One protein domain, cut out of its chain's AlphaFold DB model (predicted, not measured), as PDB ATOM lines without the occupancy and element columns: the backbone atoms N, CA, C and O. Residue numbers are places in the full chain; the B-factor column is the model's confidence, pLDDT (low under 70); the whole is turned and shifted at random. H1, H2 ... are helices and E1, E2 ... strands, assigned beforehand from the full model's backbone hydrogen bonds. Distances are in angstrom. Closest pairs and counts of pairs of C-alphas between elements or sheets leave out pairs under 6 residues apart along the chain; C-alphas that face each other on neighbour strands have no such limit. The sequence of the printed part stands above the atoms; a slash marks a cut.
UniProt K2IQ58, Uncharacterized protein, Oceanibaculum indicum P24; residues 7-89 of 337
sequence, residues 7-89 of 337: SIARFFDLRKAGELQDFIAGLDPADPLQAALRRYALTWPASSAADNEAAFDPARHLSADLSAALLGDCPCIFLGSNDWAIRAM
ATOM      1  N   SER A   7     107.301  95.657 118.832       74.31
ATOM      2  CA  SER A   7     108.072  96.887 118.632       74.31
ATOM      3  C   SER A   7     108.044  97.802 119.860       74.31
ATOM      4  O   SER A   7     109.075  98.346 120.236       74.31
ATOM      5  N   ILE A   8     106.906  97.921 120.538       84.00
ATOM      6  CA  ILE A   8     106.750  98.732 121.750       84.00
ATOM      7  C   ILE A   8     107.276  97.994 122.986       84.00
ATOM      8  O   ILE A   8     107.833  98.621 123.879       84.00
ATOM      9  N   ALA A   9     107.169  96.666 123.047       86.88
ATOM     10  CA  ALA A   9     107.754  95.900 124.149       86.88
ATOM     11  C   ALA A   9     109.276  96.123 124.238       86.88
ATOM     12  O   ALA A   9     109.798  96.394 125.318       86.88
ATOM     13  N   ARG A  10     109.962  96.132 123.086       90.38
ATOM     14  CA  ARG A  10     111.407  96.402 122.993       90.38
ATOM     15  C   ARG A  10     111.810  97.794 123.480       90.38
ATOM     16  O   ARG A  10     112.939  97.961 123.930       90.38
ATOM     17  N   PHE A  11     110.915  98.783 123.417       94.81
ATOM     18  CA  PHE A  11     111.186 100.121 123.945       94.81
ATOM     19  C   PHE A  11     111.477 100.093 125.455       94.81
ATOM     20  O   PHE A  11     112.361 100.796 125.938       94.81
ATOM     21  N   PHE A  12     110.783  99.237 126.208       94.94
ATOM     22  CA  PHE A  12     110.970  99.132 127.656       94.94
ATOM     23  C   PHE A  12     112.238  98.365 128.062       94.94
ATOM     24  O   PHE A  12     112.617  98.378 129.237       94.94
ATOM     25  N   ASP A  13     112.942  97.758 127.106       95.06
ATOM     26  CA  ASP A  13     114.228  97.091 127.327       95.06
ATOM     27  C   ASP A  13     115.431  98.020 127.131       95.06
ATOM     28  O   ASP A  13     116.541  97.666 127.525       95.06
ATOM     29  N   LEU A  14     115.215  99.224 126.594       96.56
ATOM     30  CA  LEU A  14     116.267 100.216 126.381       96.56
ATOM     31  C   LEU A  14     116.831 100.712 127.720       96.56
ATOM     32  O   LEU A  14     116.099 100.907 128.696       96.56
ATOM     33  N   ARG A  15     118.146 100.906 127.776       97.19
ATOM     34  CA  ARG A  15     118.903 101.350 128.958       97.19
ATOM     35  C   ARG A  15     119.832 102.522 128.667       97.19
ATOM     36  O   ARG A  15     120.316 103.143 129.614       97.19
ATOM     37  N   LYS A  16     120.109 102.815 127.394       97.75
ATOM     38  CA  LYS A  16     121.067 103.851 126.982       97.75
ATOM     39  C   LYS A  16     120.524 104.764 125.886       97.75
ATOM     40  O   LYS A  16     119.670 104.365 125.097       97.75
ATOM     41  N   ALA A  17     121.072 105.974 125.804       97.19
ATOM     42  CA  ALA A  17     120.711 106.956 124.786       97.19
ATOM     43  C   ALA A  17     120.950 106.453 123.350       97.19
ATOM     44  O   ALA A  17     120.084 106.626 122.497       97.19
ATOM     45  N   GLY A  18     122.070 105.770 123.086       97.50
ATOM     46  CA  GLY A  18     122.351 105.199 121.763       97.50
ATOM     47  C   GLY A  18     121.328 104.140 121.339       97.50
ATOM     48  O   GLY A  18     120.895 104.120 120.192       97.50
ATOM     49  N   GLU A  19     120.855 103.318 122.281       98.00
ATOM     50  CA  GLU A  19     119.824 102.307 122.010       98.00
ATOM     51  C   GLU A  19     118.478 102.958 121.657       98.00
ATOM     52  O   GLU A  19     117.770 102.472 120.779       98.00
ATOM     53  N   LEU A  20     118.133 104.081 122.303       97.69
ATOM     54  CA  LEU A  20     116.968 104.887 121.933       97.69
ATOM     55  C   LEU A  20     117.109 105.472 120.524       97.69
ATOM     56  O   LEU A  20     116.147 105.443 119.760       97.69
ATOM     57  N   GLN A  21     118.280 106.000 120.171       97.69
ATOM     58  CA  GLN A  21     118.530 106.562 118.839       97.69
ATOM     59  C   GLN A  21     118.373 105.495 117.745       97.69
ATOM     60  O   GLN A  21     117.658 105.725 116.766       97.69
ATOM     61  N   ASP A  22     118.955 104.309 117.948       96.81
ATOM     62  CA  ASP A  22     118.809 103.163 117.043       96.81
ATOM     63  C   ASP A  22     117.351 102.689 116.957       96.81
ATOM     64  O   ASP A  22     116.845 102.394 115.872       96.81
ATOM     65  N   PHE A  23     116.651 102.653 118.096       96.69
ATOM     66  CA  PHE A  23     115.234 102.314 118.154       96.69
ATOM     67  C   PHE A  23     114.388 103.290 117.327       96.69
ATOM     68  O   PHE A  23     113.630 102.850 116.465       96.69
ATOM     69  N   ILE A  24     114.560 104.601 117.529       96.56
ATOM     70  CA  ILE A  24     113.865 105.663 116.786       96.56
ATOM     71  C   ILE A  24     114.129 105.550 115.280       96.56
ATOM     72  O   ILE A  24     113.206 105.718 114.482       96.56
ATOM     73  N   ALA A  25     115.375 105.273 114.885       95.50
ATOM     74  CA  ALA A  25     115.756 105.112 113.484       95.50
ATOM     75  C   ALA A  25     115.097 103.888 112.823       95.50
ATOM     76  O   ALA A  25     114.901 103.886 111.608       95.50
ATOM     77  N   GLY A  26     114.751 102.866 113.611       94.38
ATOM     78  CA  GLY A  26     114.079 101.652 113.153       94.38
ATOM     79  C   GLY A  26     112.547 101.708 113.148       94.38
ATOM     80  O   GLY A  26     111.935 100.745 112.689       94.38
ATOM     81  N   LEU A  27     111.925 102.780 113.655       94.31
ATOM     82  CA  LEU A  27     110.465 102.929 113.667       94.31
ATOM     83  C   LEU A  27     109.923 103.172 112.253       94.31
ATOM     84  O   LEU A  27     110.406 104.050 111.536       94.31
ATOM     85  N   ASP A  28     108.889 102.422 111.875       92.81
ATOM     86  CA  ASP A  28     108.225 102.554 110.578       92.81
ATOM     87  C   ASP A  28     107.319 103.802 110.553       92.81
ATOM     88  O   ASP A  28     106.335 103.850 111.293       92.81
ATOM     89  N   PRO A  29     107.593 104.811 109.703       89.69
ATOM     90  CA  PRO A  29     106.742 105.993 109.596       89.69
ATOM     91  C   PRO A  29     105.372 105.710 108.957       89.69
ATOM     92  O   PRO A  29     104.491 106.562 109.047       89.69
ATOM     93  N   ALA A  30     105.180 104.563 108.293       90.75
ATOM     94  CA  ALA A  30     103.890 104.169 107.725       90.75
ATOM     95  C   ALA A  30     102.957 103.508 108.756       90.75
ATOM     96  O   ALA A  30     101.748 103.446 108.530       90.75
ATOM     97  N   ASP A  31     103.496 103.025 109.879       91.88
ATOM     98  CA  ASP A  31     102.723 102.520 111.013       91.88
ATOM     99  C   ASP A  31     102.348 103.700 111.934       91.88
ATOM    100  O   ASP A  31     103.234 104.320 112.528       91.88
ATOM    101  N   PRO A  32     101.051 104.028 112.103       91.50
ATOM    102  CA  PRO A  32     100.638 105.202 112.869       91.50
ATOM    103  C   PRO A  32     101.059 105.190 114.344       91.50
ATOM    104  O   PRO A  32     101.320 106.249 114.914       91.50
ATOM    105  N   LEU A  33     101.138 104.014 114.975       93.44
ATOM    106  CA  LEU A  33     101.578 103.897 116.365       93.44
ATOM    107  C   LEU A  33     103.076 104.166 116.477       93.44
ATOM    108  O   LEU A  33     103.513 104.876 117.383       93.44
ATOM    109  N   GLN A  34     103.864 103.611 115.559       94.56
ATOM    110  CA  GLN A  34     105.307 103.836 115.532       94.56
ATOM    111  C   GLN A  34     105.642 105.280 115.156       94.56
ATOM    112  O   GLN A  34     106.522 105.872 115.780       94.56
ATOM    113  N   ALA A  35     104.904 105.883 114.222       93.38
ATOM    114  CA  ALA A  35     105.012 107.301 113.892       93.38
ATOM    115  C   ALA A  35     104.695 108.196 115.105       93.38
ATOM    116  O   ALA A  35     105.472 109.100 115.423       93.38
ATOM    117  N   ALA A  36     103.617 107.896 115.840       94.94
ATOM    118  CA  ALA A  36     103.263 108.607 117.065       94.94
ATOM    119  C   ALA A  36     104.342 108.453 118.151       94.94
ATOM    120  O   ALA A  36     104.779 109.447 118.728       94.94
ATOM    121  N   LEU A  37     104.836 107.234 118.403       95.81
ATOM    122  CA  LEU A  37     105.919 107.018 119.366       95.81
ATOM    123  C   LEU A  37     107.190 107.764 118.951       95.81
ATOM    124  O   LEU A  37     107.816 108.416 119.783       95.81
ATOM    125  N   ARG A  38     107.553 107.711 117.666       95.06
ATOM    126  CA  ARG A  38     108.711 108.419 117.113       95.06
ATOM    127  C   ARG A  38     108.628 109.914 117.394       95.06
ATOM    128  O   ARG A  38     109.613 110.500 117.833       95.06
ATOM    129  N   ARG A  39     107.462 110.522 117.165       94.44
ATOM    130  CA  ARG A  39     107.216 111.946 117.416       94.44
ATOM    131  C   ARG A  39     107.511 112.330 118.866       94.44
ATOM    132  O   ARG A  39     108.251 113.280 119.093       94.44
ATOM    133  N   TYR A  40     106.984 111.577 119.830       95.69
ATOM    134  CA  TYR A  40     107.253 111.825 121.250       95.69
ATOM    135  C   TYR A  40     108.726 111.566 121.574       95.69
ATOM    136  O   TYR A  40     109.387 112.409 122.174       95.69
ATOM    137  N   ALA A  41     109.279 110.449 121.105       95.75
ATOM    138  CA  ALA A  41     110.639 110.041 121.425       95.75
ATOM    139  C   ALA A  41     111.709 111.046 120.970       95.75
ATOM    140  O   ALA A  41     112.683 111.272 121.686       95.75
ATOM    141  N   LEU A  42     111.497 111.702 119.826       95.12
ATOM    142  CA  LEU A  42     112.374 112.755 119.300       95.12
ATOM    143  C   LEU A  42     112.445 114.012 120.179       95.12
ATOM    144  O   LEU A  42     113.332 114.838 119.990       95.12
ATOM    145  N   THR A  43     111.520 114.181 121.122       93.69
ATOM    146  CA  THR A  43     111.522 115.326 122.045       93.69
ATOM    147  C   THR A  43     112.277 115.050 123.344       93.69
ATOM    148  O   THR A  43     112.533 115.976 124.114       93.69
ATOM    149  N   TRP A  44     112.646 113.795 123.609       94.38
ATOM    150  CA  TRP A  44     113.321 113.431 124.851       94.38
ATOM    151  C   TRP A  44     114.813 113.759 124.776       94.38
ATOM    152  O   TRP A  44     115.439 113.457 123.757       94.38
ATOM    153  N   PRO A  45     115.430 114.280 125.854       92.69
ATOM    154  CA  PRO A  45     116.844 114.667 125.846       92.69
ATOM    155  C   PRO A  45     117.806 113.563 125.378       92.69
ATOM    156  O   PRO A  45     118.806 113.844 124.721       92.69
ATOM    157  N   ALA A  46     117.489 112.298 125.673       94.25
ATOM    158  CA  ALA A  46     118.293 111.147 125.266       94.25
ATOM    159  C   ALA A  46     118.334 110.930 123.737       94.25
ATOM    160  O   ALA A  46     119.315 110.393 123.224       94.25
ATOM    161  N   SER A  47     117.317 111.382 122.994       95.00
ATOM    162  CA  SER A  47     117.251 111.224 121.532       95.00
ATOM    163  C   SER A  47     118.315 112.034 120.784       95.00
ATOM    164  O   SER A  47     118.694 111.672 119.674       95.00
ATOM    165  N   SER A  48     118.834 113.095 121.407       93.69
ATOM    166  CA  SER A  48     119.880 113.962 120.858       93.69
ATOM    167  C   SER A  48     121.131 114.021 121.743       93.69
ATOM    168  O   SER A  48     121.932 114.950 121.620       93.69
ATOM    169  N   ALA A  49     121.289 113.082 122.681       94.38
ATOM    170  CA  ALA A  49     122.447 113.046 123.565       94.38
ATOM    171  C   ALA A  49     123.728 112.727 122.777       94.38
ATOM    172  O   ALA A  49     123.759 111.800 121.972       94.38
ATOM    173  N   ALA A  50     124.797 113.487 123.037       94.62
ATOM    174  CA  ALA A  50     126.103 113.258 122.414       94.62
ATOM    175  C   ALA A  50     126.823 112.017 122.975       94.62
ATOM    176  O   ALA A  50     127.649 111.420 122.289       94.62
ATOM    177  N   ASP A  51     126.531 111.656 124.226       96.25
ATOM    178  CA  ASP A  51     127.032 110.442 124.862       96.25
ATOM    179  C   ASP A  51     126.009 109.312 124.706       96.25
ATOM    180  O   ASP A  51     124.987 109.279 125.395       96.25
ATOM    181  N   ASN A  52     126.302 108.374 123.808       95.44
ATOM    182  CA  ASN A  52     125.440 107.223 123.539       95.44
ATOM    183  C   ASN A  52     125.331 106.264 124.732       95.44
ATOM    184  O   ASN A  52     124.386 105.479 124.787       95.44
ATOM    185  N   GLU A  53     126.263 106.327 125.683       96.75
ATOM    186  CA  GLU A  53     126.271 105.484 126.879       96.75
ATOM    187  C   GLU A  53     125.489 106.101 128.045       96.75
ATOM    188  O   GLU A  53     125.306 105.445 129.075       96.75
ATOM    189  N   ALA A  54     124.994 107.335 127.892       95.69
ATOM    190  CA  ALA A  54     124.180 107.995 128.901       95.69
ATOM    191  C   ALA A  54     122.956 107.138 129.257       95.69
ATOM    192  O   ALA A  54     122.262 106.616 128.380       95.69
ATOM    193  N   ALA A  55     122.695 107.003 130.559       95.50
ATOM    194  CA  ALA A  55     121.598 106.190 131.063       95.50
ATOM    195  C   ALA A  55     120.243 106.709 130.562       95.50
ATOM    196  O   ALA A  55     119.958 107.907 130.617       95.50
ATOM    197  N   PHE A  56     119.392 105.787 130.123       95.31
ATOM    198  CA  PHE A  56     118.034 106.054 129.679       95.31
ATOM    199  C   PHE A  56     117.054 105.143 130.418       95.31
ATOM    200  O   PHE A  56     117.283 103.942 130.557       95.31
ATOM    201  N   ASP A  57     115.960 105.734 130.889       94.75
ATOM    202  CA  ASP A  57     114.877 105.034 131.573       94.75
ATOM    203  C   ASP A  57     113.569 105.251 130.789       94.75
ATOM    204  O   ASP A  57     112.987 106.343 130.853       94.75
ATOM    205  N   PRO A  58     113.105 104.247 130.018       94.50
ATOM    206  CA  PRO A  58     111.912 104.374 129.183       94.50
ATOM    207  C   PRO A  58     110.646 104.633 130.005       94.50
ATOM    208  O   PRO A  58     109.769 105.378 129.565       94.50
ATOM    209  N   ALA A  59     110.564 104.088 131.223       93.25
ATOM    210  CA  ALA A  59     109.377 104.201 132.063       93.25
ATOM    211  C   ALA A  59     109.131 105.638 132.554       93.25
ATOM    212  O   ALA A  59     108.008 105.965 132.932       93.25
ATOM    213  N   ARG A  60     110.151 106.510 132.516       92.44
ATOM    214  CA  ARG A  60     109.994 107.947 132.806       92.44
ATOM    215  C   ARG A  60     109.282 108.720 131.704       92.44
ATOM    216  O   ARG A  60     108.793 109.815 131.951       92.44
ATOM    217  N   HIS A  61     109.246 108.169 130.497       94.19
ATOM    218  CA  HIS A  61     108.839 108.891 129.295       94.19
ATOM    219  C   HIS A  61     107.547 108.353 128.678       94.19
ATOM    220  O   HIS A  61     106.824 109.104 128.027       94.19
ATOM    221  N   LEU A  62     107.249 107.070 128.883       94.75
ATOM    222  CA  LEU A  62     106.058 106.395 128.376       94.75
ATOM    223  C   LEU A  62     105.554 105.409 129.430       94.75
ATOM    224  O   LEU A  62     106.331 104.626 129.980       94.75
ATOM    225  N   SER A  63     104.252 105.423 129.700       93.81
ATOM    226  CA  SER A  63     103.644 104.482 130.635       93.81
ATOM    227  C   SER A  63     103.558 103.082 130.023       93.81
ATOM    228  O   SER A  63     103.306 102.915 128.831       93.81
ATOM    229  N   ALA A  64     103.719 102.045 130.847       90.75
ATOM    230  CA  ALA A  64     103.687 100.653 130.379       90.75
ATOM    231  C   ALA A  64     102.335 100.244 129.758       90.75
ATOM    232  O   ALA A  64     102.284  99.368 128.898       90.75
ATOM    233  N   ASP A  65     101.241 100.883 130.184       91.31
ATOM    234  CA  ASP A  65      99.898 100.695 129.623       91.31
ATOM    235  C   ASP A  65      99.613 101.583 128.397       91.31
ATOM    236  O   ASP A  65      98.502 101.548 127.871       91.31
ATOM    237  N   LEU A  66     100.599 102.370 127.945       93.19
ATOM    238  CA  LEU A  66     100.525 103.304 126.817       93.19
ATOM    239  C   LEU A  66      99.454 104.395 126.968       93.19
ATOM    240  O   LEU A  66      99.081 105.048 125.992       93.19
ATOM    241  N   SER A  67      98.943 104.611 128.181       92.88
ATOM    242  CA  SER A  67      97.958 105.658 128.450       92.88
ATOM    243  C   SER A  67      98.567 107.061 128.476       92.88
ATOM    244  O   SER A  67      97.878 108.011 128.108       92.88
ATOM    245  N   ALA A  68      99.846 107.194 128.837       94.38
ATOM    246  CA  ALA A  68     100.512 108.475 129.049       94.38
ATOM    247  C   ALA A  68     101.929 108.496 128.463       94.38
ATOM    248  O   ALA A  68     102.639 107.491 128.515       94.38
ATOM    249  N   ALA A  69     102.359 109.650 127.957       94.94
ATOM    250  CA  ALA A  69     103.727 109.887 127.505       94.94
ATOM    251  C   ALA A  69     104.140 111.350 127.715       94.94
ATOM    252  O   ALA A  69     103.288 112.232 127.832       94.94
ATOM    253  N   LEU A  70     105.447 111.609 127.729       94.25
ATOM    254  CA  LEU A  70     105.997 112.963 127.748       94.25
ATOM    255  C   LEU A  70     106.222 113.482 126.324       94.25
ATOM    256  O   LEU A  70     106.957 112.864 125.556       94.25
ATOM    257  N   LEU A  71     105.642 114.633 125.988       93.00
ATOM    258  CA  LEU A  71     106.024 115.431 124.823       93.00
ATOM    259  C   LEU A  71     106.986 116.529 125.295       93.00
ATOM    260  O   LEU A  71     106.587 117.557 125.843       93.00
ATOM    261  N   GLY A  72     108.281 116.269 125.147       90.31
ATOM    262  CA  GLY A  72     109.352 116.978 125.831       90.31
ATOM    263  C   GLY A  72     109.310 116.648 127.319       90.31
ATOM    264  O   GLY A  72     109.645 115.543 127.732       90.31
ATOM    265  N   ASP A  73     108.869 117.616 128.106       88.81
ATOM    266  CA  ASP A  73     108.593 117.541 129.544       88.81
ATOM    267  C   ASP A  73     107.087 117.619 129.853       88.81
ATOM    268  O   ASP A  73     106.695 117.482 131.007       88.81
ATOM    269  N   CYS A  74     106.237 117.840 128.843       91.69
ATOM    270  CA  CYS A  74     104.801 117.984 129.030       91.69
ATOM    271  C   CYS A  74     104.142 116.598 129.107       91.69
ATOM    272  O   CYS A  74     104.183 115.850 128.125       91.69
ATOM    273  N   PRO A  75     103.504 116.236 130.231       92.38
ATOM    274  CA  PRO A  75     102.774 114.983 130.341       92.38
ATOM    275  C   PRO A  75     101.457 115.079 129.574       92.38
ATOM    276  O   PRO A  75     100.664 116.004 129.774       92.38
ATOM    277  N   CYS A  76     101.238 114.118 128.683       93.75
ATOM    278  CA  CYS A  76     100.103 114.064 127.772       93.75
ATOM    279  C   CYS A  76      99.467 112.672 127.777       93.75
ATOM    280  O   CYS A  76     100.118 111.668 128.086       93.75
ATOM    281  N   ILE A  77      98.204 112.605 127.359       93.44
ATOM    282  CA  ILE A  77      97.590 111.339 126.954       93.44
ATOM    283  C   ILE A  77      98.348 110.829 125.728       93.44
ATOM    284  O   ILE A  77      98.601 111.591 124.797       93.44
ATOM    285  N   PHE A  78      98.705 109.546 125.731       94.44
ATOM    286  CA  PHE A  78      99.298 108.898 124.566       94.44
ATOM    287  C   PHE A  78      98.225 108.147 123.775       94.44
ATOM    288  O   PHE A  78      97.538 108.757 122.963       94.44
ATOM    289  N   LEU A  79      98.003 106.854 124.017       93.12
ATOM    290  CA  LEU A  79      96.886 106.142 123.384       93.12
ATOM    291  C   LEU A  79      95.590 106.338 124.170       93.12
ATOM    292  O   LEU A  79      94.548 106.641 123.593       93.12
ATOM    293  N   GLY A  80      95.652 106.193 125.493       86.50
ATOM    294  CA  GLY A  80      94.464 106.255 126.342       86.50
ATOM    295  C   GLY A  80      93.400 105.235 125.915       86.50
ATOM    296  O   GLY A  80      93.714 104.120 125.504       86.50
ATOM    297  N   SER A  81      92.124 105.603 126.022       83.75
ATOM    298  CA  SER A  81      90.997 104.738 125.643       83.75
ATOM    299  C   SER A  81      90.554 104.878 124.180       83.75
ATOM    300  O   SER A  81      89.631 104.178 123.761       83.75
ATOM    301  N   ASN A  82      91.163 105.784 123.410       86.19
ATOM    302  CA  ASN A  82      90.700 106.196 122.079       86.19
ATOM    303  C   ASN A  82      91.814 106.301 121.016       86.19
ATOM    304  O   ASN A  82      91.554 106.757 119.893       86.19
ATOM    305  N   ASP A  83      93.020 105.848 121.357       91.69
ATOM    306  CA  ASP A  83      94.216 105.871 120.517       91.69
ATOM    307  C   ASP A  83      94.626 107.296 120.105       91.69
ATOM    308  O   ASP A  83      94.934 107.547 118.941       91.69
ATOM    309  N   TRP A  84      94.584 108.249 121.043       92.88
ATOM    310  CA  TRP A  84      94.696 109.685 120.753       92.88
ATOM    311  C   TRP A  84      95.926 110.063 119.912       92.88
ATOM    312  O   TRP A  84      95.772 110.619 118.825       92.88
ATOM    313  N   ALA A  85      97.135 109.697 120.345       93.44
ATOM    314  CA  ALA A  85      98.374 110.062 119.656       93.44
ATOM    315  C   ALA A  85      98.454 109.504 118.222       93.44
ATOM    316  O   ALA A  85      99.067 110.116 117.348       93.44
ATOM    317  N   ILE A  86      97.785 108.376 117.953       93.00
ATOM    318  CA  ILE A  86      97.677 107.796 116.607       93.00
ATOM    319  C   ILE A  86      96.798 108.667 115.702       93.00
ATOM    320  O   ILE A  86      97.061 108.763 114.504       93.00
ATOM    321  N   ARG A  87      95.765 109.327 116.246       90.88
ATOM    322  CA  ARG A  87      94.851 110.170 115.457       90.88
ATOM    323  C   ARG A  87      95.582 111.321 114.788       90.88
ATOM    324  O   ARG A  87      95.257 111.641 113.652       90.88
ATOM    325  N   ALA A  88      96.577 111.903 115.455       87.69
ATOM    326  CA  ALA A  88      97.391 112.973 114.880       87.69
ATOM    327  C   ALA A  88      98.112 112.528 113.595       87.69
ATOM    328  O   ALA A  88      98.367 113.340 112.719       87.69
ATOM    329  N   MET A  89      98.405 111.231 113.460       89.25
ATOM    330  CA  MET A  89      99.104 110.655 112.306       89.25
ATOM    331  C   MET A  89      98.148 110.191 111.195       89.25
ATOM    332  O   MET A  89      98.596 109.695 110.161       89.25
TER     333      MET A  89
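This is residues 7 to 89 of the 337 residues of an uncharacterized protein of Oceanibaculum indicum P24 (UniProt K2IQ58). Short helices and loops make a small body in which H3 lies nearest the middle, with H2 running the opposite way to it, and H1 to one side of these two. The hairpin E1 and E2 packs through E1 on the later residues of H3, while H5 packs on H3 at one end of the body, and H4 packs on H2 towards the other end, from which the long stretch 49 to 67 leads back to the hairpin. The printed part has 83 residues, with five named helices and two named strands in the order H1 H2 H3 H4 E1 E2 H5; the sheet E1 - E2 is antiparallel. The class is mostly helix, though under half of the residues are in named elements. The whole is compact, with a radius of gyration of the C-alphas of 11.9 A, and spans 36 by 25 by 20 A.

Find C-alpha 7 at (108.072, 96.887, 118.632), where H1, residues 7 to 11, begins. Go on to H2, residues 17 to 25, 12.5 A long, and H3, residues 32 to 41, 14.0 A long, which ends at C-alpha 41 at (110.639, 110.041, 121.425). H4 is residues 45 to 48. After it come E1, residues 68 to 71, 9.8 A long, and E2, residues 74 to 77, 10.0 A long. H5, residues 84 to 87, ends at C-alpha 87 at (94.851, 110.170, 115.457).

Look first at H1: it is close to but not clearly touching H2, the closest C-alphas being those of Phe 11 and Phe 23, 7.4 A apart. H1 and H3 are near each other, with 6 pairs of C-alphas within 10 A. H2 and H3 are close but not clearly touching, closest at the C-alphas of Ile 24 and Arg 38, 5.9 A, with a shallow tilt of 32 degrees, opposite ways. H2 and H4 touch, closest at the C-alphas of Ala 17 and Ala 46, 4.9 A. The closest C-alphas of H3 and E1 are those of Tyr 40 and Leu 71, 5.2 A. In the hairpin E1 and E2, find N 69 and O 76 at 3.0 A and N 76 and O 69 at 2.9 A, within hydrogen-bond range. H3 and H5 touch, closest at the C-alphas of Pro 32 and Ile 86, 5.4 A. H2 and H5 are apart. Every O i to N i+4 pair is within hydrogen-bond range in H2 and H3; H1 has 0 of 1, with 1 of 2 O i to N i+3 pairs, and H4 and H5 are too short for an O i to N i+4 pair.

The two C-alphas farthest apart are those of Asp 51 and Asn 82, 36.7 A. The printed part has no cut, and the link from H4 to E1, 19 residues, is long. The mean pLDDT of the printed part is 93.3, and no printed residue is under 70.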